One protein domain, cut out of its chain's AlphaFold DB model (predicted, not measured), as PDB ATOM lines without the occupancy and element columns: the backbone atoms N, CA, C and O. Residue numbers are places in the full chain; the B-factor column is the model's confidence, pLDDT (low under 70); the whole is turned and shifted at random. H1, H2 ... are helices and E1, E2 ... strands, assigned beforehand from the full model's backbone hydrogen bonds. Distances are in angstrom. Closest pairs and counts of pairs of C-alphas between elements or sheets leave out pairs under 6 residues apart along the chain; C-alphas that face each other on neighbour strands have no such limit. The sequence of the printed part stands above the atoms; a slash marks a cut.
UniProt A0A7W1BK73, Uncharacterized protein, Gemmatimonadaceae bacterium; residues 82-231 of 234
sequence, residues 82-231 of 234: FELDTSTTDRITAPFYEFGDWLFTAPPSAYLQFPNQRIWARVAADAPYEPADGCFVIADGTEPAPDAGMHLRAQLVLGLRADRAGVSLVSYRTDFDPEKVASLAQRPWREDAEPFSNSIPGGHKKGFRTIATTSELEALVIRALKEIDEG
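AT A GLANCE: This is residues 82 to 231 of the 234 residues of an uncharacterized protein of Gemmatimonadaceae bacterium (UniProt A0A7W1BK73). One strongly twisted antiparallel sheet of five strands has the long helix H4 crossing one face, while its other face is bare of named helices. The short helices H1 and H2 pack on H4, and the small helix H3 lies far from the core. The 150 printed residues hold four named helices and five named strands, in the order H1 E1 E2 E3 E4 E5 H2 H3 H4; the class is mixed, with 68 residues, under half, in named elements. The sheet is branched at E3, which has E1, E2 and E4 as neighbours, and E4 pairs with E5. The whole is compact, with a radius of gyration of the C-alphas of 15.1 A and spans of 47 by 33 by 30 A.

IN THESE COORDINATES: H1 is residues 86 to 92, beginning at C-alpha 86 (-34.878, 8.466, 38.091). E1 is residues 109 to 113 and E2 residues 119 to 121. E3, residues 130 to 140, is 28.9 A long and bends by 56 degrees at residue 133. E4, residues 150 to 158, is 25.8 A long, and E5, residues 168 to 176, is 26.5 A long. H2 is residues 182 to 185 and H3 residues 203 to 206. H4, residues 214 to 229, is 22.6 A long and ends at C-alpha 229 (-42.141, -5.294, 46.797).

HOW THE PARTS SIT: E2 E3 E4 E5 form a meander, each strand the antiparallel neighbour of the one before. E1 and E2 lie on one side of E3, E4 on the other side. N 112 and O 135 of E1 and E3 are 2.8 A apart, within hydrogen-bond range, as are N 130 and O 121 of E3 and E2 at 2.8 A, N 138 and O 153 of E3 and E4 at 2.9 A, and N 154 and O 172 of E4 and E5 at 2.9 A. H4 is on the sheet at a height of 9.2 A, across the strands at 76 degrees to E5 on the local plane. H1 touches H4 through residues 220 to 227 of H4 alone, at a steep tilt of 66 degrees, opposite ways; the closest C-alphas, of Ile 92 and Arg 223, are 5.5 A apart. H2 touches H4, with the C-alphas of Ala 185 and Ala 219 closest at 3.9 A. H3 touches no helix. In H1 and H4 each O i to N i+4 pair is within hydrogen-bond range; H2 and H3 are too short for such a pair.

THE WHOLE: The two C-alphas farthest apart, of Pro 146 and Lys 205, are 49.3 A apart. The printed part has no cut. The links H1 to E1 and H2 to H3 are long, with 16 and 17 residues. The mean pLDDT of the printed part is 89.2; residues 142 to 148 and residue 165 are under 70.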
ATOM      1  N   PHE A  82     -45.129  -1.042  36.350       95.44
ATOM      2  CA  PHE A  82     -44.436  -0.270  37.375       95.44
ATOM      3  C   PHE A  82     -43.519   0.743  36.693       95.44
ATOM      4  O   PHE A  82     -42.540   0.369  36.042       95.44
ATOM      5  N   GLU A  83     -43.863   2.025  36.804       95.56
ATOM      6  CA  GLU A  83     -43.042   3.121  36.291       95.56
ATOM      7  C   GLU A  83     -41.937   3.430  37.307       95.56
ATOM      8  O   GLU A  83     -42.203   3.892  38.412       95.56
ATOM      9  N   LEU A  84     -40.681   3.172  36.942       94.94
ATOM     10  CA  LEU A  84     -39.543   3.513  37.789       94.94
ATOM     11  C   LEU A  84     -39.162   4.971  37.563       94.94
ATOM     12  O   LEU A  84     -39.008   5.416  36.423       94.94
ATOM     13  N   ASP A  85     -38.941   5.709  38.647       93.75
ATOM     14  CA  ASP A  85     -38.432   7.070  38.557       93.75
ATOM     15  C   ASP A  85     -36.896   7.101  38.397       93.75
ATOM     16  O   ASP A  85     -36.199   6.078  38.370       93.75
ATOM     17  N   THR A  86     -36.336   8.305  38.237       93.06
ATOM     18  CA  THR A  86     -34.878   8.466  38.091       93.06
ATOM     19  C   THR A  86     -34.127   8.089  39.369       93.06
ATOM     20  O   THR A  86     -33.046   7.519  39.275       93.06
ATOM     21  N   SER A  87     -34.691   8.366  40.546       93.69
ATOM     22  CA  SER A  87     -34.059   8.072  41.833       93.69
ATOM     23  C   SER A  87     -33.954   6.565  42.078       93.69
ATOM     24  O   SER A  87     -32.881   6.080  42.431       93.69
ATOM     25  N   THR A  88     -35.023   5.817  41.803       94.94
ATOM     26  CA  THR A  88     -35.065   4.357  41.867       94.94
ATOM     27  C   THR A  88     -34.112   3.770  40.841       94.94
ATOM     28  O   THR A  88     -33.302   2.913  41.177       94.94
ATOM     29  N   THR A  89     -34.109   4.299  39.613       95.25
ATOM     30  CA  THR A  89     -33.163   3.873  38.570       95.25
ATOM     31  C   THR A  89     -31.706   4.071  38.996       95.25
ATOM     32  O   THR A  89     -30.874   3.189  38.785       95.25
ATOM     33  N   ASP A  90     -31.379   5.202  39.623       94.38
ATOM     34  CA  ASP A  90     -30.034   5.475  40.127       94.38
ATOM     35  C   ASP A  90     -29.642   4.523  41.271       94.38
ATOM     36  O   ASP A  90     -28.500   4.058  41.291       94.38
ATOM     37  N   ARG A  91     -30.577   4.172  42.171       95.00
ATOM     38  CA  ARG A  91     -30.352   3.171  43.233       95.00
ATOM     39  C   ARG A  91     -30.099   1.781  42.653       95.00
ATOM     40  O   ARG A  91     -29.051   1.194  42.910       95.00
ATOM     41  N   ILE A  92     -31.005   1.265  41.821       96.00
ATOM     42  CA  ILE A  92     -30.909  -0.110  41.296       96.00
ATOM     43  C   ILE A  92     -29.743  -0.296  40.317       96.00
ATOM     44  O   ILE A  92     -29.290  -1.419  40.110       96.00
ATOM     45  N   THR A  93     -29.207   0.785  39.744       96.44
ATOM     46  CA  THR A  93     -28.012   0.753  38.881       96.44
ATOM     47  C   THR A  93     -26.719   1.143  39.603       96.44
ATOM     48  O   THR A  93     -25.675   1.282  38.964       96.44
ATOM     49  N   ALA A  94     -26.744   1.302  40.929       94.88
ATOM     50  CA  ALA A  94     -25.530   1.520  41.702       94.88
ATOM     51  C   ALA A  94     -24.582   0.300  41.603       94.88
ATOM     52  O   ALA A  94     -25.048  -0.840  41.485       94.88
ATOM     53  N   PRO A  95     -23.248   0.488  41.680       91.81
ATOM     54  CA  PRO A  95     -22.287  -0.622  41.612       91.81
ATOM     55  C   PRO A  95     -22.517  -1.704  42.678       91.81
ATOM     56  O   PRO A  95     -22.218  -2.876  42.458       91.81
ATOM     57  N   PHE A  96     -23.071  -1.300  43.820       91.19
ATOM     58  CA  PHE A  96     -23.469  -2.154  44.927       91.19
ATOM     59  C   PHE A  96     -24.909  -1.836  45.323       91.19
ATOM     60  O   PHE A  96     -25.317  -0.677  45.260       91.19
ATOM     61  N   TYR A  97     -25.655  -2.859  45.726       94.56
ATOM     62  CA  TYR A  97     -27.045  -2.723  46.137       94.56
ATOM     63  C   TYR A  97     -27.331  -3.637  47.330       94.56
ATOM     64  O   TYR A  97     -26.950  -4.811  47.325       94.56
ATOM     65  N   GLU A  98     -27.967  -3.090  48.363       91.31
ATOM     66  CA  GLU A  98     -28.240  -3.797  49.613       91.31
ATOM     67  C   GLU A  98     -29.588  -4.515  49.560       91.31
ATOM     68  O   GLU A  98     -30.614  -3.925  49.231       91.31
ATOM     69  N   PHE A  99     -29.575  -5.801  49.906       91.00
ATOM     70  CA  PHE A  99     -30.771  -6.643  49.890       91.00
ATOM     71  C   PHE A  99     -31.410  -6.839  51.269       91.00
ATOM     72  O   PHE A  99     -32.590  -7.166  51.335       91.00
ATOM     73  N   GLY A 100     -30.667  -6.626  52.361       88.00
ATOM     74  CA  GLY A 100     -31.144  -6.967  53.705       88.00
ATOM     75  C   GLY A 100     -31.603  -8.428  53.793       88.00
ATOM     76  O   GLY A 100     -31.029  -9.295  53.135       88.00
ATOM     77  N   ASP A 101     -32.664  -8.668  54.563       86.75
ATOM     78  CA  ASP A 101     -33.312  -9.981  54.723       86.75
ATOM     79  C   ASP A 101     -34.505 -10.164  53.757       86.75
ATOM     80  O   ASP A 101     -35.482 -10.843  54.079       86.75
ATOM     81  N   TRP A 102     -34.477  -9.507  52.593       90.25
ATOM     82  CA  TRP A 102     -35.574  -9.567  51.627       90.25
ATOM     83  C   TRP A 102     -35.763 -10.979  51.061       90.25
ATOM     84  O   TRP A 102     -34.822 -11.603  50.568       90.25
ATOM     85  N   LEU A 103     -37.012 -11.442  51.085       87.19
ATOM     86  CA  LEU A 103     -37.462 -12.646  50.403       87.19
ATOM     87  C   LEU A 103     -38.121 -12.246  49.084       87.19
ATOM     88  O   LEU A 103     -39.017 -11.407  49.077       87.19
ATOM     89  N   PHE A 104     -37.705 -12.871  47.985       87.75
ATOM     90  CA  PHE A 104     -38.236 -12.560  46.660       87.75
ATOM     91  C   PHE A 104     -39.747 -12.816  46.567       87.75
ATOM     92  O   PHE A 104     -40.187 -13.963  46.679       87.75
ATOM     93  N   THR A 105     -40.532 -11.771  46.294       81.50
ATOM     94  CA  THR A 105     -41.997 -11.846  46.181       81.50
ATOM     95  C   THR A 105     -42.521 -11.101  44.951       81.50
ATOM     96  O   THR A 105     -43.401 -10.261  45.047       81.50
ATOM     97  N   ALA A 106     -42.020 -11.423  43.759       82.44
ATOM     98  CA  ALA A 106     -42.442 -10.711  42.554       82.44
ATOM     99  C   ALA A 106     -43.891 -11.021  42.112       82.44
ATOM    100  O   ALA A 106     -44.377 -12.144  42.296       82.44
ATOM    101  N   PRO A 107     -44.566 -10.072  41.429       88.56
ATOM    102  CA  PRO A 107     -45.800 -10.370  40.709       88.56
ATOM    103  C   PRO A 107     -45.561 -11.449  39.631       88.56
ATOM    104  O   PRO A 107     -44.497 -11.448  39.004       88.56
ATOM    105  N   PRO A 108     -46.553 -12.321  39.338       91.38
ATOM    106  CA  PRO A 108     -46.392 -13.394  38.354       91.38
ATOM    107  C   PRO A 108     -45.967 -12.899  36.970       91.38
ATOM    108  O   PRO A 108     -45.151 -13.526  36.295       91.38
ATOM    109  N   SER A 109     -46.493 -11.742  36.557       95.62
ATOM    110  CA  SER A 109     -46.007 -11.010  35.396       95.62
ATOM    111  C   SER A 109     -46.215  -9.507  35.556       95.62
ATOM    112  O   SER A 109     -47.218  -9.066  36.115       95.62
ATOM    113  N   ALA A 110     -45.261  -8.723  35.055       96.62
ATOM    114  CA  ALA A 110     -45.309  -7.267  35.082       96.62
ATOM    115  C   ALA A 110     -44.482  -6.645  33.948       96.62
ATOM    116  O   ALA A 110     -43.649  -7.306  33.323       96.62
ATOM    117  N   TYR A 111     -44.690  -5.350  33.717       97.75
ATOM    118  CA  TYR A 111     -43.824  -4.515  32.893       97.75
ATOM    119  C   TYR A 111     -43.119  -3.476  33.767       97.75
ATOM    120  O   TYR A 111     -43.761  -2.650  34.410       97.75
ATOM    121  N   LEU A 112     -41.789  -3.519  33.792       97.25
ATOM    122  CA  LEU A 112     -40.945  -2.542  34.473       97.25
ATOM    123  C   LEU A 112     -40.603  -1.430  33.482       97.25
ATOM    124  O   LEU A 112     -39.771  -1.641  32.599       97.25
ATOM    125  N   GLN A 113     -41.242  -0.267  33.589       96.44
ATOM    126  CA  GLN A 113     -41.017   0.845  32.669       96.44
ATOM    127  C   GLN A 113     -39.922   1.774  33.207       96.44
ATOM    128  O   GLN A 113     -40.048   2.341  34.288       96.44
ATOM    129  N   PHE A 114     -38.837   1.953  32.451       95.56
ATOM    130  CA  PHE A 114     -37.697   2.775  32.864       95.56
ATOM    131  C   PHE A 114     -37.862   4.243  32.455       95.56
ATOM    132  O   PHE A 114     -38.501   4.533  31.434       95.56
ATOM    133  N   PRO A 115     -37.214   5.194  33.156       93.50
ATOM    134  CA  PRO A 115     -37.170   6.577  32.712       93.50
ATOM    135  C   PRO A 115     -36.564   6.693  31.313       93.50
ATOM    136  O   PRO A 115     -35.574   6.039  30.970       93.50
ATOM    137  N   ASN A 116     -37.143   7.581  30.509       90.75
ATOM    138  CA  ASN A 116     -36.752   7.741  29.115       90.75
ATOM    139  C   ASN A 116     -35.251   8.056  28.982       90.75
ATOM    140  O   ASN A 116     -34.739   8.965  29.637       90.75
ATOM    141  N   GLN A 117     -34.560   7.321  28.107       90.81
ATOM    142  CA  GLN A 117     -33.136   7.499  27.797       90.81
ATOM    143  C   GLN A 117     -32.187   7.420  29.008       90.81
ATOM    144  O   GLN A 117     -31.064   7.926  28.923       90.81
ATOM    145  N   ARG A 118     -32.584   6.789  30.124       93.62
ATOM    146  CA  ARG A 118     -31.679   6.580  31.268       93.62
ATOM    147  C   ARG A 118     -30.826   5.334  31.151       93.62
ATOM    148  O   ARG A 118     -29.623   5.403  31.401       93.62
ATOM    149  N   ILE A 119     -31.435   4.233  30.739       96.56
ATOM    150  CA  ILE A 119     -30.768   2.947  30.564       96.56
ATOM    151  C   ILE A 119     -30.607   2.690  29.071       96.56
ATOM    152  O   ILE A 119     -31.525   2.927  28.288       96.56
ATOM    153  N   TRP A 120     -29.430   2.227  28.673       97.00
ATOM    154  CA  TRP A 120     -29.097   1.906  27.290       97.00
ATOM    155  C   TRP A 120     -28.498   0.507  27.210       97.00
ATOM    156  O   TRP A 120     -27.782   0.076  28.112       97.00
ATOM    157  N   ALA A 121     -28.749  -0.203  26.122       96.38
ATOM    158  CA  ALA A 121     -28.159  -1.515  25.883       96.38
ATOM    159  C   ALA A 121     -27.984  -1.744  24.383       96.38
ATOM    160  O   ALA A 121     -28.308  -0.883  23.571       96.38
ATOM    161  N   ARG A 122     -27.453  -2.903  24.014       94.38
ATOM    162  CA  ARG A 122     -27.301  -3.341  22.626       94.38
ATOM    163  C   ARG A 122     -27.574  -4.835  22.553       94.38
ATOM    164  O   ARG A 122     -27.274  -5.554  23.504       94.38
ATOM    165  N   VAL A 123     -28.122  -5.289  21.432       91.06
ATOM    166  CA  VAL A 123     -28.467  -6.707  21.220       91.06
ATOM    167  C   VAL A 123     -27.243  -7.590  20.963       91.06
ATOM    168  O   VAL A 123     -27.289  -8.792  21.201       91.06
ATOM    169  N   ALA A 124     -26.140  -6.993  20.508       88.50
ATOM    170  CA  ALA A 124     -24.871  -7.662  20.238       88.50
ATOM    171  C   ALA A 124     -23.698  -6.687  20.417       88.50
ATOM    172  O   ALA A 124     -23.889  -5.471  20.481       88.50
ATOM    173  N   ALA A 125     -22.471  -7.206  20.506       85.88
ATOM    174  CA  ALA A 125     -21.277  -6.400  20.771       85.88
ATOM    175  C   ALA A 125     -20.923  -5.398  19.653       85.88
ATOM    176  O   ALA A 125     -20.245  -4.403  19.906       85.88
ATOM    177  N   ASP A 126     -21.375  -5.650  18.432       87.50
ATOM    178  CA  ASP A 126     -21.198  -4.818  17.241       87.50
ATOM    179  C   ASP A 126     -22.439  -3.969  16.909       87.50
ATOM    180  O   ASP A 126     -22.354  -3.038  16.106       87.50
ATOM    181  N   ALA A 127     -23.573  -4.234  17.562       91.00
ATOM    182  CA  ALA A 127     -24.796  -3.462  17.396       91.00
ATOM    183  C   ALA A 127     -24.698  -2.073  18.066       91.00
ATOM    184  O   ALA A 127     -24.020  -1.909  19.094       91.00
ATOM    185  N   PRO A 128     -25.393  -1.054  17.523       91.94
ATOM    186  CA  PRO A 128     -25.477   0.254  18.157       91.94
ATOM    187  C   PRO A 128     -26.198   0.172  19.508       91.94
ATOM    188  O   PRO A 128     -27.057  -0.681  19.726       91.94
ATOM    189  N   TYR A 129     -25.870   1.099  20.411       94.06
ATOM    190  CA  TYR A 129     -26.638   1.271  21.639       94.06
ATOM    191  C   TYR A 129     -28.015   1.861  21.334       94.06
ATOM    192  O   TYR A 129     -28.133   2.872  20.639       94.06
ATOM    193  N   GLU A 130     -29.037   1.271  21.935       95.06
ATOM    194  CA  GLU A 130     -30.422   1.714  21.883       95.06
ATOM    195  C   GLU A 130     -30.928   1.992  23.310       95.06
ATOM    196  O   GLU A 130     -30.514   1.318  24.263       95.06
ATOM    197  N   PRO A 131     -31.794   3.005  23.496       94.69
ATOM    198  CA  PRO A 131     -32.379   3.284  24.800       94.69
ATOM    199  C   PRO A 131     -33.330   2.147  25.184       94.69
ATOM    200  O   PRO A 131     -34.111   1.681  24.352       94.69
ATOM    201  N   ALA A 132     -33.276   1.721  26.440       96.06
ATOM    202  CA  ALA A 132     -34.227   0.773  26.994       96.06
ATOM    203  C   ALA A 132     -35.529   1.489  27.361       96.06
ATOM    204  O   ALA A 132     -35.505   2.484  28.089       96.06
ATOM    205  N   ASP A 133     -36.657   0.973  26.868       95.31
ATOM    206  CA  ASP A 133     -37.978   1.427  27.310       95.31
ATOM    207  C   ASP A 133     -38.301   0.826  28.682       95.31
ATOM    208  O   ASP A 133     -38.664   1.535  29.620       95.31
ATOM    209  N   GLY A 134     -38.086  -0.480  28.812       96.56
ATOM    210  CA  GLY A 134     -38.474  -1.249  29.982       96.56
ATOM    211  C   GLY A 134     -38.271  -2.742  29.774       96.56
ATOM    212  O   GLY A 134     -37.680  -3.173  28.778       96.56
ATOM    213  N   CYS A 135     -38.767  -3.538  30.713       97.56
ATOM    214  CA  CYS A 135     -38.603  -4.984  30.717       97.56
ATOM    215  C   CYS A 135     -39.915  -5.689  31.066       97.56
ATOM    216  O   CYS A 135     -40.502  -5.412  32.110       97.56
ATOM    217  N   PHE A 136     -40.362  -6.620  30.219       97.94
ATOM    218  CA  PHE A 136     -41.383  -7.578  30.642       97.94
ATOM    219  C   PHE A 136     -40.745  -8.612  31.550       97.94
ATOM    220  O   PHE A 136     -39.694  -9.163  31.224       97.94
ATOM    221  N   VAL A 137     -41.416  -8.915  32.648       97.25
ATOM    222  CA  VAL A 137     -40.965  -9.877  33.643       97.25
ATOM    223  C   VAL A 137     -42.040 -10.932  33.832       97.25
ATOM    224  O   VAL A 137     -43.234 -10.627  33.854       97.25
ATOM    225  N   ILE A 138     -41.605 -12.183  33.942       95.69
ATOM    226  CA  ILE A 138     -42.405 -13.293  34.451       95.69
ATOM    227  C   ILE A 138     -41.602 -13.925  35.576       95.69
ATOM    228  O   ILE A 138     -40.443 -14.288  35.366       95.69
ATOM    229  N   ALA A 139     -42.228 -14.059  36.737       91.94
ATOM    230  CA  ALA A 139     -41.675 -14.744  37.890       91.94
ATOM    231  C   ALA A 139     -42.682 -15.805  38.335       91.94
ATOM    232  O   ALA A 139     -43.752 -15.473  38.834       91.94
ATOM    233  N   ASP A 140     -42.369 -17.081  38.124       84.12
ATOM    234  CA  ASP A 140     -43.298 -18.171  38.439       84.12
ATOM    235  C   ASP A 140     -42.583 -19.328  39.142       84.12
ATOM    236  O   ASP A 140     -41.418 -19.617  38.876       84.12
ATOM    237  N   GLY A 141     -43.302 -19.997  40.038       74.06
ATOM    238  CA  GLY A 141     -42.892 -21.226  40.715       74.06
ATOM    239  C   GLY A 141     -43.434 -22.490  40.042       74.06
ATOM    240  O   GLY A 141     -43.491 -23.539  40.677       74.06
ATOM    241  N   THR A 142     -43.908 -22.416  38.790       64.50
ATOM    242  CA  THR A 142     -44.387 -23.596  38.053       64.50
ATOM    243  C   THR A 142     -43.279 -24.621  37.874       64.50
ATOM    244  O   THR A 142     -42.428 -24.457  37.006       64.50
ATOM    245  N   GLU A 143     -43.334 -25.692  38.663       56.59
ATOM    246  CA  GLU A 143     -42.364 -26.787  38.674       56.59
ATOM    247  C   GLU A 143     -42.131 -27.402  37.275       56.59
ATOM    248  O   GLU A 143     -43.049 -27.963  36.662       56.59
ATOM    249  N   PRO A 144     -40.885 -27.426  36.772       52.88
ATOM    250  CA  PRO A 144     -40.415 -28.453  35.862       52.88
ATOM    251  C   PRO A 144     -39.960 -29.691  36.656       52.88
ATOM    252  O   PRO A 144     -40.001 -30.797  36.117       52.88
ATOM    253  N   ALA A 145     -39.548 -29.507  37.921       53.19
ATOM    254  CA  ALA A 145     -39.105 -30.528  38.866       53.19
ATOM    255  C   ALA A 145     -39.283 -30.046  40.328       53.19
ATOM    256  O   ALA A 145     -39.232 -28.835  40.562       53.19
ATOM    257  N   PRO A 146     -39.435 -30.959  41.310       51.31
ATOM    258  CA  PRO A 146     -39.329 -30.626  42.733       51.31
ATOM    259  C   PRO A 146     -37.985 -29.934  43.021       51.31
ATOM    260  O   PRO A 146     -36.973 -30.317  42.437       51.31
ATOM    261  N   ASP A 147     -37.982 -28.926  43.897       61.06
ATOM    262  CA  ASP A 147     -36.809 -28.117  44.289       61.06
ATOM    263  C   ASP A 147     -36.231 -27.172  43.208       61.06
ATOM    264  O   ASP A 147     -35.148 -26.617  43.392       61.06
ATOM    265  N   ALA A 148     -36.937 -26.935  42.093       62.31
ATOM    266  CA  ALA A 148     -36.464 -26.055  41.011       62.31
ATOM    267  C   ALA A 148     -36.397 -24.554  41.374       62.31
ATOM    268  O   ALA A 148     -35.810 -23.770  40.627       62.31
ATOM    269  N   GLY A 149     -36.965 -24.152  42.516       79.94
ATOM    270  CA  GLY A 149     -37.023 -22.755  42.943       79.94
ATOM    271  C   GLY A 149     -38.029 -21.935  42.130       79.94
ATOM    272  O   GLY A 149     -39.095 -22.425  41.764       79.94
ATOM    273  N   MET A 150     -37.703 -20.668  41.880       86.81
ATOM    274  CA  MET A 150     -38.468 -19.762  41.025       86.81
ATOM    275  C   MET A 150     -37.797 -19.585  39.667       86.81
ATOM    276  O   MET A 150     -36.574 -19.503  39.563       86.81
ATOM    277  N   HIS A 151     -38.624 -19.456  38.635       88.38
ATOM    278  CA  HIS A 151     -38.224 -19.166  37.267       88.38
ATOM    279  C   HIS A 151     -38.429 -17.687  36.979       88.38
ATOM    280  O   HIS A 151     -39.561 -17.201  36.989       88.38
ATOM    281  N   LEU A 152     -37.348 -16.984  36.653       92.12
ATOM    282  CA  LEU A 152     -37.398 -15.607  36.187       92.12
ATOM    283  C   LEU A 152     -37.121 -15.566  34.691       92.12
ATOM    284  O   LEU A 152     -36.082 -16.024  34.215       92.12
ATOM    285  N   ARG A 153     -38.046 -14.969  33.943       94.88
ATOM    286  CA  ARG A 153     -37.861 -14.603  32.539       94.88
ATOM    287  C   ARG A 153     -37.974 -13.099  32.424       94.88
ATOM    288  O   ARG A 153     -38.909 -12.505  32.958       94.88
ATOM    289  N   ALA A 154     -37.038 -12.500  31.711       96.12
ATOM    290  CA  ALA A 154     -36.995 -11.073  31.471       96.12
ATOM    291  C   ALA A 154     -36.796 -10.808  29.978       96.12
ATOM    292  O   ALA A 154     -35.921 -11.397  29.343       96.12
ATOM    293  N   GLN A 155     -37.593  -9.899  29.430       96.88
ATOM    294  CA  GLN A 155     -37.493  -9.451  28.049       96.88
ATOM    295  C   GLN A 155     -37.293  -7.941  28.039       96.88
ATOM    296  O   GLN A 155     -38.241  -7.168  28.187       96.88
ATOM    297  N   LEU A 156     -36.039  -7.515  27.903       97.31
ATOM    298  CA  LEU A 156     -35.682  -6.108  27.778       97.31
ATOM    299  C   LEU A 156     -36.067  -5.608  26.384       97.31
ATOM    300  O   LEU A 156     -35.696  -6.223  25.380       97.31
ATOM    301  N   VAL A 157     -36.781  -4.484  26.340       95.62
ATOM    302  CA  VAL A 157     -37.232  -3.848  25.101       95.62
ATOM    303  C   VAL A 157     -36.426  -2.583  24.848       95.62
ATOM    304  O   VAL A 157     -36.376  -1.677  25.683       95.62
ATOM    305  N   LEU A 158     -35.801  -2.523  23.676       94.75
ATOM    306  CA  LEU A 158     -34.912  -1.450  23.260       94.75
ATOM    307  C   LEU A 158     -35.451  -0.738  22.019       94.75
ATOM    308  O   LEU A 158     -36.053  -1.351  21.135       94.75
ATOM    309  N   GLY A 159     -35.178   0.562  21.936       90.81
ATOM    310  CA  GLY A 159     -35.383   1.334  20.713       90.81
ATOM    311  C   GLY A 159     -36.847   1.565  20.337       90.81
ATOM    312  O   GLY A 159     -37.111   1.877  19.175       90.81
ATOM    313  N   LEU A 160     -37.783   1.444  21.291       88.62
ATOM    314  CA  LEU A 160     -39.201   1.735  21.066       88.62
ATOM    315  C   LEU A 160     -39.376   3.185  20.599       88.62
ATOM    316  O   LEU A 160     -38.945   4.129  21.267       88.62
ATOM    317  N   ARG A 161     -40.018   3.365  19.443       82.44
ATOM    318  CA  ARG A 161     -40.342   4.679  18.885       82.44
ATOM    319  C   ARG A 161     -41.673   4.623  18.148       82.44
ATOM    320  O   ARG A 161     -41.949   3.656  17.453       82.44
ATOM    321  N   ALA A 162     -42.453   5.698  18.235       75.31
ATOM    322  CA  ALA A 162     -43.735   5.798  17.533       75.31
ATOM    323  C   ALA A 162     -43.595   5.840  15.996       75.31
ATOM    324  O   ALA A 162     -44.548   5.542  15.288       75.31
ATOM    325  N   ASP A 163     -42.424   6.232  15.480       73.94
ATOM    326  CA  ASP A 163     -42.139   6.411  14.051       73.94
ATOM    327  C   ASP A 163     -41.378   5.236  13.410       73.94
ATOM    328  O   ASP A 163     -41.051   5.297  12.224       73.94
ATOM    329  N   ARG A 164     -41.085   4.171  14.168       72.19
ATOM    330  CA  ARG A 164     -40.352   2.991  13.687       72.19
ATOM    331  C   ARG A 164     -41.181   1.732  13.914       72.19
ATOM    332  O   ARG A 164     -41.647   1.487  15.020       72.19
ATOM    333  N   ALA A 165     -41.301   0.911  12.873       62.94
ATOM    334  CA  ALA A 165     -41.828  -0.437  13.016       62.94
ATOM    335  C   ALA A 165     -40.780  -1.324  13.707       62.94
ATOM    336  O   ALA A 165     -39.649  -1.445  13.231       62.94
ATOM    337  N   GLY A 166     -41.164  -1.929  14.829       78.69
ATOM    338  CA  GLY A 166     -40.361  -2.922  15.538       78.69
ATOM    339  C   GLY A 166     -39.526  -2.386  16.700       78.69
ATOM    340  O   GLY A 166     -39.369  -1.183  16.915       78.69
ATOM    341  N   VAL A 167     -38.997  -3.336  17.465       88.12
ATOM    342  CA  VAL A 167     -38.172  -3.126  18.658       88.12
ATOM    343  C   VAL A 167     -37.020  -4.121  18.658       88.12
ATOM    344  O   VAL A 167     -37.120  -5.201  18.082       88.12
ATOM    345  N   SER A 168     -35.939  -3.759  19.336       91.25
ATOM    346  CA  SER A 168     -34.836  -4.671  19.626       91.25
ATOM    347  C   SER A 168     -35.099  -5.370  20.962       91.25
ATOM    348  O   SER A 168     -35.550  -4.739  21.920       91.25
ATOM    349  N   LEU A 169     -34.822  -6.671  21.037       92.62
ATOM    350  CA  LEU A 169     -35.171  -7.519  22.177       92.62
ATOM    351  C   LEU A 169     -33.921  -8.190  22.757       92.62
ATOM    352  O   LEU A 169     -33.126  -8.770  22.023       92.62
ATOM    353  N   VAL A 170     -33.758  -8.132  24.083       93.00
ATOM    354  CA  VAL A 170     -32.736  -8.907  24.810       93.00
ATOM    355  C   VAL A 170     -33.425  -9.784  25.846       93.00
ATOM    356  O   VAL A 170     -34.058  -9.276  26.772       93.00
ATOM    357  N   SER A 171     -33.329 -11.099  25.659       92.25
ATOM    358  CA  SER A 171     -33.993 -12.096  26.501       92.25
ATOM    359  C   SER A 171     -33.043 -12.620  27.574       92.25
ATOM    360  O   SER A 171     -31.865 -12.876  27.318       92.25
ATOM    361  N   TYR A 172     -33.573 -12.825  28.771       92.44
ATOM    362  CA  TYR A 172     -32.873 -13.419  29.896       92.44
ATOM    363  C   TYR A 172     -33.773 -14.428  30.602       92.44
ATOM    364  O   TYR A 172     -34.982 -14.226  30.723       92.44
ATOM    365  N   ARG A 173     -33.178 -15.528  31.063       92.38
ATOM    366  CA  ARG A 173     -33.864 -16.538  31.866       92.38
ATOM    367  C   ARG A 173     -32.919 -17.117  32.904       92.38
ATOM    368  O   ARG A 173     -31.759 -17.375  32.583       92.38
ATOM    369  N   THR A 174     -33.433 -17.351  34.098       89.56
ATOM    370  CA  THR A 174     -32.693 -17.960  35.200       89.56
ATOM    371  C   THR A 174     -33.649 -18.672  36.142       89.56
ATOM    372  O   THR A 174     -34.832 -18.327  36.207       89.56
ATOM    373  N   ASP A 175     -33.100 -19.628  36.879       88.81
ATOM    374  CA  ASP A 175     -33.786 -20.351  37.937       88.81
ATOM    375  C   ASP A 175     -33.022 -20.074  39.230       88.81
ATOM    376  O   ASP A 175     -31.786 -20.125  39.247       88.81
ATOM    377  N   PHE A 176     -33.726 -19.758  40.312       88.06
ATOM    378  CA  PHE A 176     -33.081 -19.469  41.589       88.06
ATOM    379  C   PHE A 176     -33.907 -19.900  42.788       88.06
ATOM    380  O   PHE A 176     -35.131 -19.982  42.758       88.06
ATOM    381  N   ASP A 177     -33.198 -20.105  43.891       88.31
ATOM    382  CA  ASP A 177     -33.789 -20.181  45.218       88.31
ATOM    383  C   ASP A 177     -34.198 -18.759  45.665       88.31
ATOM    384  O   ASP A 177     -33.326 -17.879  45.715       88.31
ATOM    385  N   PRO A 178     -35.487 -18.505  45.971       87.25
ATOM    386  CA  PRO A 178     -35.976 -17.192  46.401       87.25
ATOM    387  C   PRO A 178     -35.225 -16.608  47.601       87.25
ATOM    388  O   PRO A 178     -35.105 -15.389  47.705       87.25
ATOM    389  N   GLU A 179     -34.670 -17.456  48.473       86.81
ATOM    390  CA  GLU A 179     -33.895 -17.034  49.646       86.81
ATOM    391  C   GLU A 179     -32.454 -16.626  49.297       86.81
ATOM    392  O   GLU A 179     -31.771 -15.975  50.085       86.81
ATOM    393  N   LYS A 180     -31.954 -17.005  48.111       87.06
ATOM    394  CA  LYS A 180     -30.558 -16.775  47.690       87.06
ATOM    395  C   LYS A 180     -30.422 -15.800  46.526       87.06
ATOM    396  O   LYS A 180     -29.293 -15.484  46.135       87.06
ATOM    397  N   VAL A 181     -31.535 -15.292  45.997       89.06
ATOM    398  CA  VAL A 181     -31.576 -14.411  44.819       89.06
ATOM    399  C   VAL A 181     -30.705 -13.157  44.978       89.06
ATOM    400  O   VAL A 181     -30.098 -12.691  44.015       89.06
ATOM    401  N   ALA A 182     -30.566 -12.648  46.207       88.38
ATOM    402  CA  ALA A 182     -29.769 -11.465  46.522       88.38
ATOM    403  C   ALA A 182     -28.311 -11.599  46.048       88.38
ATOM    404  O   ALA A 182     -27.720 -10.638  45.555       88.38
ATOM    405  N   SER A 183     -27.742 -12.806  46.134       87.62
ATOM    406  CA  SER A 183     -26.358 -13.076  45.728       87.62
ATOM    407  C   SER A 183     -26.113 -12.881  44.226       87.62
ATOM    408  O   SER A 183     -25.006 -12.511  43.835       87.62
ATOM    409  N   LEU A 184     -27.147 -13.057  43.397       87.00
ATOM    410  CA  LEU A 184     -27.089 -12.866  41.946       87.00
ATOM    411  C   LEU A 184     -27.068 -11.377  41.579       87.00
ATOM    412  O   LEU A 184     -26.400 -10.953  40.638       87.00
ATOM    413  N   ALA A 185     -27.775 -10.563  42.363       91.50
ATOM    414  CA  ALA A 185     -28.043  -9.173  42.034       91.50
ATOM    415  C   ALA A 185     -27.206  -8.161  42.826       91.50
ATOM    416  O   ALA A 185     -27.124  -6.999  42.432       91.50
ATOM    417  N   GLN A 186     -26.559  -8.548  43.928       90.75
ATOM    418  CA  GLN A 186     -25.812  -7.618  44.785       90.75
ATOM    419  C   GLN A 186     -24.646  -6.942  44.055       90.75
ATOM    420  O   GLN A 186     -24.426  -5.738  44.210       90.75
ATOM    421  N   ARG A 187     -23.918  -7.698  43.230       86.69
ATOM    422  CA  ARG A 187     -22.759  -7.197  42.485       86.69
ATOM    423  C   ARG A 187     -22.650  -7.894  41.124       86.69
ATOM    424  O   ARG A 187     -21.903  -8.865  41.008       86.69
ATOM    425  N   PRO A 188     -23.387  -7.417  40.108       91.12
ATOM    426  CA  PRO A 188     -23.320  -8.001  38.778       91.12
ATOM    427  C   PRO A 188     -21.909  -7.913  38.200       91.12
ATOM    428  O   PRO A 188     -21.123  -7.033  38.556       91.12
ATOM    429  N   TRP A 189     -21.572  -8.851  37.323       91.12
ATOM    430  CA  TRP A 189     -20.225  -8.958  36.769       91.12
ATOM    431  C   TRP A 189     -20.043  -8.130  35.488       91.12
ATOM    432  O   TRP A 189     -20.929  -8.080  34.625       91.12
ATOM    433  N   ARG A 190     -18.852  -7.531  35.350       92.12
ATOM    434  CA  ARG A 190     -18.350  -6.861  34.145       92.12
ATOM    435  C   ARG A 190     -16.812  -6.935  34.118       92.12
ATOM    436  O   ARG A 190     -16.182  -6.697  35.143       92.12
ATOM    437  N   GLU A 191     -16.234  -7.276  32.963       83.69
ATOM    438  CA  GLU A 191     -14.806  -7.631  32.809       83.69
ATOM    439  C   GLU A 191     -13.842  -6.482  33.154       83.69
ATOM    440  O   GLU A 191     -12.921  -6.680  33.939       83.69
ATOM    441  N   ASP A 192     -14.111  -5.266  32.661       86.00
ATOM    442  CA  ASP A 192     -13.159  -4.141  32.728       86.00
ATOM    443  C   ASP A 192     -13.761  -2.824  33.249       86.00
ATOM    444  O   ASP A 192     -13.194  -1.745  33.064       86.00
ATOM    445  N   ALA A 193     -14.941  -2.859  33.873       90.25
ATOM    446  CA  ALA A 193     -15.543  -1.653  34.433       90.25
ATOM    447  C   ALA A 193     -16.487  -1.957  35.594       90.25
ATOM    448  O   ALA A 193     -16.926  -3.089  35.781       90.25
ATOM    449  N   GLU A 194     -16.849  -0.920  36.348       93.19
ATOM    450  CA  GLU A 194     -17.913  -1.040  37.342       93.19
ATOM    451  C   GLU A 194     -19.245  -1.394  36.670       93.19
ATOM    452  O   GLU A 194     -19.502  -0.944  35.541       93.19
ATOM    453  N   PRO A 195     -20.120  -2.151  37.345       94.19
ATOM    454  CA  PRO A 195     -21.404  -2.490  36.769       94.19
ATOM    455  C   PRO A 195     -22.251  -1.254  36.478       94.19
ATOM    456  O   PRO A 195     -22.172  -0.246  37.180       94.19
ATOM    457  N   PHE A 196     -23.026  -1.319  35.399       95.50
ATOM    458  CA  PHE A 196     -23.867  -0.239  34.872       95.50
ATOM    459  C   PHE A 196     -23.137   1.059  34.486       95.50
ATOM    460  O   PHE A 196     -23.780   2.032  34.073       95.50
ATOM    461  N   SER A 197     -21.802   1.100  34.569       94.00
ATOM    462  CA  SER A 197     -21.011   2.252  34.132       94.00
ATOM    463  C   SER A 197     -21.257   2.555  32.654       94.00
ATOM    464  O   SER A 197     -21.447   1.651  31.847       94.00
ATOM    465  N   ASN A 198     -21.286   3.835  32.290       92.06
ATOM    466  CA  ASN A 198     -21.626   4.264  30.938       92.06
ATOM    467  C   ASN A 198     -20.535   3.905  29.917       92.06
ATOM    468  O   ASN A 198     -19.431   4.443  29.983       92.06
ATOM    469  N   SER A 199     -20.898   3.125  28.901       90.69
ATOM    470  CA  SER A 199     -20.027   2.819  27.757       90.69
ATOM    471  C   SER A 199     -20.233   3.733  26.535       90.69
ATOM    472  O   SER A 199     -19.487   3.628  25.564       90.69
ATOM    473  N   ILE A 200     -21.215   4.648  26.549       90.06
ATOM    474  CA  ILE A 200     -21.520   5.520  25.399       90.06
ATOM    475  C   ILE A 200     -20.664   6.799  25.450       90.06
ATOM    476  O   ILE A 200     -20.728   7.534  26.445       90.06
ATOM    477  N   PRO A 201     -19.906   7.151  24.392       85.50
ATOM    478  CA  PRO A 201     -19.168   8.412  24.339       85.50
ATOM    479  C   PRO A 201     -20.065   9.628  24.625       85.50
ATOM    480  O   PRO A 201     -21.110   9.817  24.010       85.50
ATOM    481  N   GLY A 202     -19.674  10.456  25.597       81.50
ATOM    482  CA  GLY A 202     -20.452  11.630  26.023       81.50
ATOM    483  C   GLY A 202     -21.685  11.339  26.896       81.50
ATOM    484  O   GLY A 202     -22.264  12.285  27.432       81.50
ATOM    485  N   GLY A 203     -22.047  10.069  27.117       80.88
ATOM    486  CA  GLY A 203     -23.198   9.664  27.938       80.88
ATOM    487  C   GLY A 203     -23.078  10.035  29.422       80.88
ATOM    488  O   GLY A 203     -24.082  10.337  30.065       80.88
ATOM    489  N   HIS A 204     -21.851  10.135  29.950       76.44
ATOM    490  CA  HIS A 204     -21.595  10.530  31.343       76.44
ATOM    491  C   HIS A 204     -22.185  11.904  31.694       76.44
ATOM    492  O   HIS A 204     -22.758  12.067  32.766       76.44
ATOM    493  N   LYS A 205     -22.130  12.885  30.776       76.12
ATOM    494  CA  LYS A 205     -22.687  14.234  31.005       76.12
ATOM    495  C   LYS A 205     -24.206  14.230  31.130       76.12
ATOM    496  O   LYS A 205     -24.778  15.166  31.675       76.12
ATOM    497  N   LYS A 206     -24.847  13.197  30.585       81.44
ATOM    498  CA  LYS A 206     -26.292  13.006  30.625       81.44
ATOM    499  C   LYS A 206     -26.719  12.032  31.716       81.44
ATOM    500  O   LYS A 206     -27.917  11.886  31.902       81.44
ATOM    501  N   GLY A 207     -25.785  11.408  32.444       84.69
ATOM    502  CA  GLY A 207     -26.070  10.418  33.488       84.69
ATOM    503  C   GLY A 207     -26.667   9.118  32.944       84.69
ATOM    504  O   GLY A 207     -27.591   8.574  33.538       84.69
ATOM    505  N   PHE A 208     -26.222   8.668  31.770       92.31
ATOM    506  CA  PHE A 208     -26.663   7.387  31.216       92.31
ATOM    507  C   PHE A 208     -26.067   6.211  31.990       92.31
ATOM    508  O   PHE A 208     -24.944   6.286  32.488       92.31
ATOM    509  N   ARG A 209     -26.814   5.111  32.034       95.00
ATOM    510  CA  ARG A 209     -26.357   3.792  32.475       95.00
ATOM    511  C   ARG A 209     -26.392   2.850  31.285       95.00
ATOM    512  O   ARG A 209     -27.273   2.978  30.433       95.00
ATOM    513  N   THR A 210     -25.457   1.908  31.219       95.69
ATOM    514  CA  THR A 210     -25.477   0.887  30.164       95.69
ATOM    515  C   THR A 210     -25.551  -0.509  30.749       95.69
ATOM    516  O   THR A 210     -24.810  -0.812  31.680       95.69
ATOM    517  N   ILE A 211     -26.387  -1.361  30.162       96.00
ATOM    518  CA  ILE A 211     -26.371  -2.812  30.372       96.00
ATOM    519  C   ILE A 211     -25.436  -3.401  29.314       96.00
ATOM    520  O   ILE A 211     -25.632  -3.189  28.114       96.00
ATOM    521  N   ALA A 212     -24.399  -4.098  29.758       93.50
ATOM    522  CA  ALA A 212     -23.383  -4.716  28.912       93.50
ATOM    523  C   ALA A 212     -23.343  -6.241  29.062       93.50
ATOM    524  O   ALA A 212     -22.870  -6.915  28.148       93.50
ATOM    525  N   THR A 213     -23.830  -6.782  30.182       93.75
ATOM    526  CA  THR A 213     -23.841  -8.225  30.452       93.75
ATOM    527  C   THR A 213     -25.237  -8.725  30.823       93.75
ATOM    528  O   THR A 213     -26.110  -7.963  31.241       93.75
ATOM    529  N   THR A 214     -25.456 -10.033  30.690       92.94
ATOM    530  CA  THR A 214     -26.687 -10.687  31.157       92.94
ATOM    531  C   THR A 214     -26.830 -10.613  32.677       92.94
ATOM    532  O   THR A 214     -27.932 -10.397  33.162       92.94
ATOM    533  N   SER A 215     -25.717 -10.693  33.419       94.12
ATOM    534  CA  SER A 215     -25.684 -10.506  34.879       94.12
ATOM    535  C   SER A 215     -26.184  -9.118  35.293       94.12
ATOM    536  O   SER A 215     -26.860  -8.974  36.305       94.12
ATOM    537  N   GLU A 216     -25.922  -8.082  34.494       96.44
ATOM    538  CA  GLU A 216     -26.462  -6.745  34.755       96.44
ATOM    539  C   GLU A 216     -27.961  -6.641  34.475       96.44
ATOM    540  O   GLU A 216     -28.660  -5.964  35.223       96.44
ATOM    541  N   LEU A 217     -28.472  -7.312  33.438       96.50
ATOM    542  CA  LEU A 217     -29.917  -7.383  33.201       96.50
ATOM    543  C   LEU A 217     -30.623  -8.148  34.331       96.50
ATOM    544  O   LEU A 217     -31.641  -7.682  34.835       96.50
ATOM    545  N   GLU A 218     -30.051  -9.271  34.766       95.38
ATOM    546  CA  GLU A 218     -30.518 -10.030  35.929       95.38
ATOM    547  C   GLU A 218     -30.587  -9.150  37.180       95.38
ATOM    548  O   GLU A 218     -31.644  -9.022  37.800       95.38
ATOM    549  N   ALA A 219     -29.475  -8.495  37.520       96.38
ATOM    550  CA  ALA A 219     -29.400  -7.638  38.691       96.38
ATOM    551  C   ALA A 219     -30.379  -6.465  38.607       96.38
ATOM    552  O   ALA A 219     -31.033  -6.156  39.597       96.38
ATOM    553  N   LEU A 220     -30.518  -5.832  37.438       97.19
ATOM    554  CA  LEU A 220     -31.460  -4.732  37.241       97.19
ATOM    555  C   LEU A 220     -32.900  -5.164  37.539       97.19
ATOM    556  O   LEU A 220     -33.604  -4.466  38.262       97.19
ATOM    557  N   VAL A 221     -33.322  -6.310  36.997       96.62
ATOM    558  CA  VAL A 221     -34.682  -6.831  37.181       96.62
ATOM    559  C   VAL A 221     -34.924  -7.214  38.638       96.62
ATOM    560  O   VAL A 221     -35.907  -6.769  39.219       96.62
ATOM    561  N   ILE A 222     -34.018  -7.972  39.261       95.75
ATOM    562  CA  ILE A 222     -34.165  -8.396  40.663       95.75
ATOM    563  C   ILE A 222     -34.216  -7.185  41.605       95.75
ATOM    564  O   ILE A 222     -35.073  -7.129  42.484       95.75
ATOM    565  N   ARG A 223     -33.331  -6.198  41.416       96.69
ATOM    566  CA  ARG A 223     -33.312  -4.977  42.238       96.69
ATOM    567  C   ARG A 223     -34.578  -4.143  42.046       96.69
ATOM    568  O   ARG A 223     -35.117  -3.645  43.021       96.69
ATOM    569  N   ALA A 224     -35.075  -4.017  40.814       96.50
ATOM    570  CA  ALA A 224     -36.331  -3.314  40.548       96.50
ATOM    571  C   ALA A 224     -37.529  -3.990  41.230       96.50
ATOM    572  O   ALA A 224     -38.363  -3.304  41.808       96.50
ATOM    573  N   LEU A 225     -37.597  -5.325  41.193       94.69
ATOM    574  CA  LEU A 225     -38.657  -6.082  41.861       94.69
ATOM    575  C   LEU A 225     -38.605  -5.915  43.381       94.69
ATOM    576  O   LEU A 225     -39.652  -5.752  43.992       94.69
ATOM    577  N   LYS A 226     -37.412  -5.854  43.982       94.25
ATOM    578  CA  LYS A 226     -37.286  -5.536  45.411       94.25
ATOM    579  C   LYS A 226     -37.877  -4.168  45.757       94.25
ATOM    580  O   LYS A 226     -38.663  -4.073  46.691       94.25
ATOM    581  N   GLU A 227     -37.521  -3.123  45.009       93.62
ATOM    582  CA  GLU A 227     -38.042  -1.765  45.258       93.62
ATOM    583  C   GLU A 227     -39.573  -1.710  45.127       93.62
ATOM    584  O   GLU A 227     -40.237  -0.962  45.842       93.62
ATOM    585  N   ILE A 228     -40.142  -2.510  44.221       91.19
ATOM    586  CA  ILE A 228     -41.594  -2.646  44.051       91.19
ATOM    587  C   ILE A 228     -42.218  -3.362  45.253       91.19
ATOM    588  O   ILE A 228     -43.204  -2.870  45.802       91.19
ATOM    589  N   ASP A 229     -41.638  -4.483  45.682       88.38
ATOM    590  CA  ASP A 229     -42.141  -5.294  46.797       88.38
ATOM    591  C   ASP A 229     -42.132  -4.522  48.126       88.38
ATOM    592  O   ASP A 229     -43.050  -4.653  48.937       88.38
ATOM    593  N   GLU A 230     -41.122  -3.683  48.348       86.81
ATOM    594  CA  GLU A 230     -41.009  -2.846  49.547       86.81
ATOM    595  C   GLU A 230     -41.864  -1.569  49.481       86.81
ATOM    596  O   GLU A 230     -41.974  -0.841  50.470       86.81
ATOM    597  N   GLY A 231     -42.514  -1.305  48.342       78.75
ATOM    598  CA  GLY A 231     -43.334  -0.113  48.131       78.75
ATOM    599  C   GLY A 231     -42.522   1.175  47.963       78.75
ATOM    600  O   GLY A 231     -43.063   2.264  48.151       78.75
TER     601      GLY A 231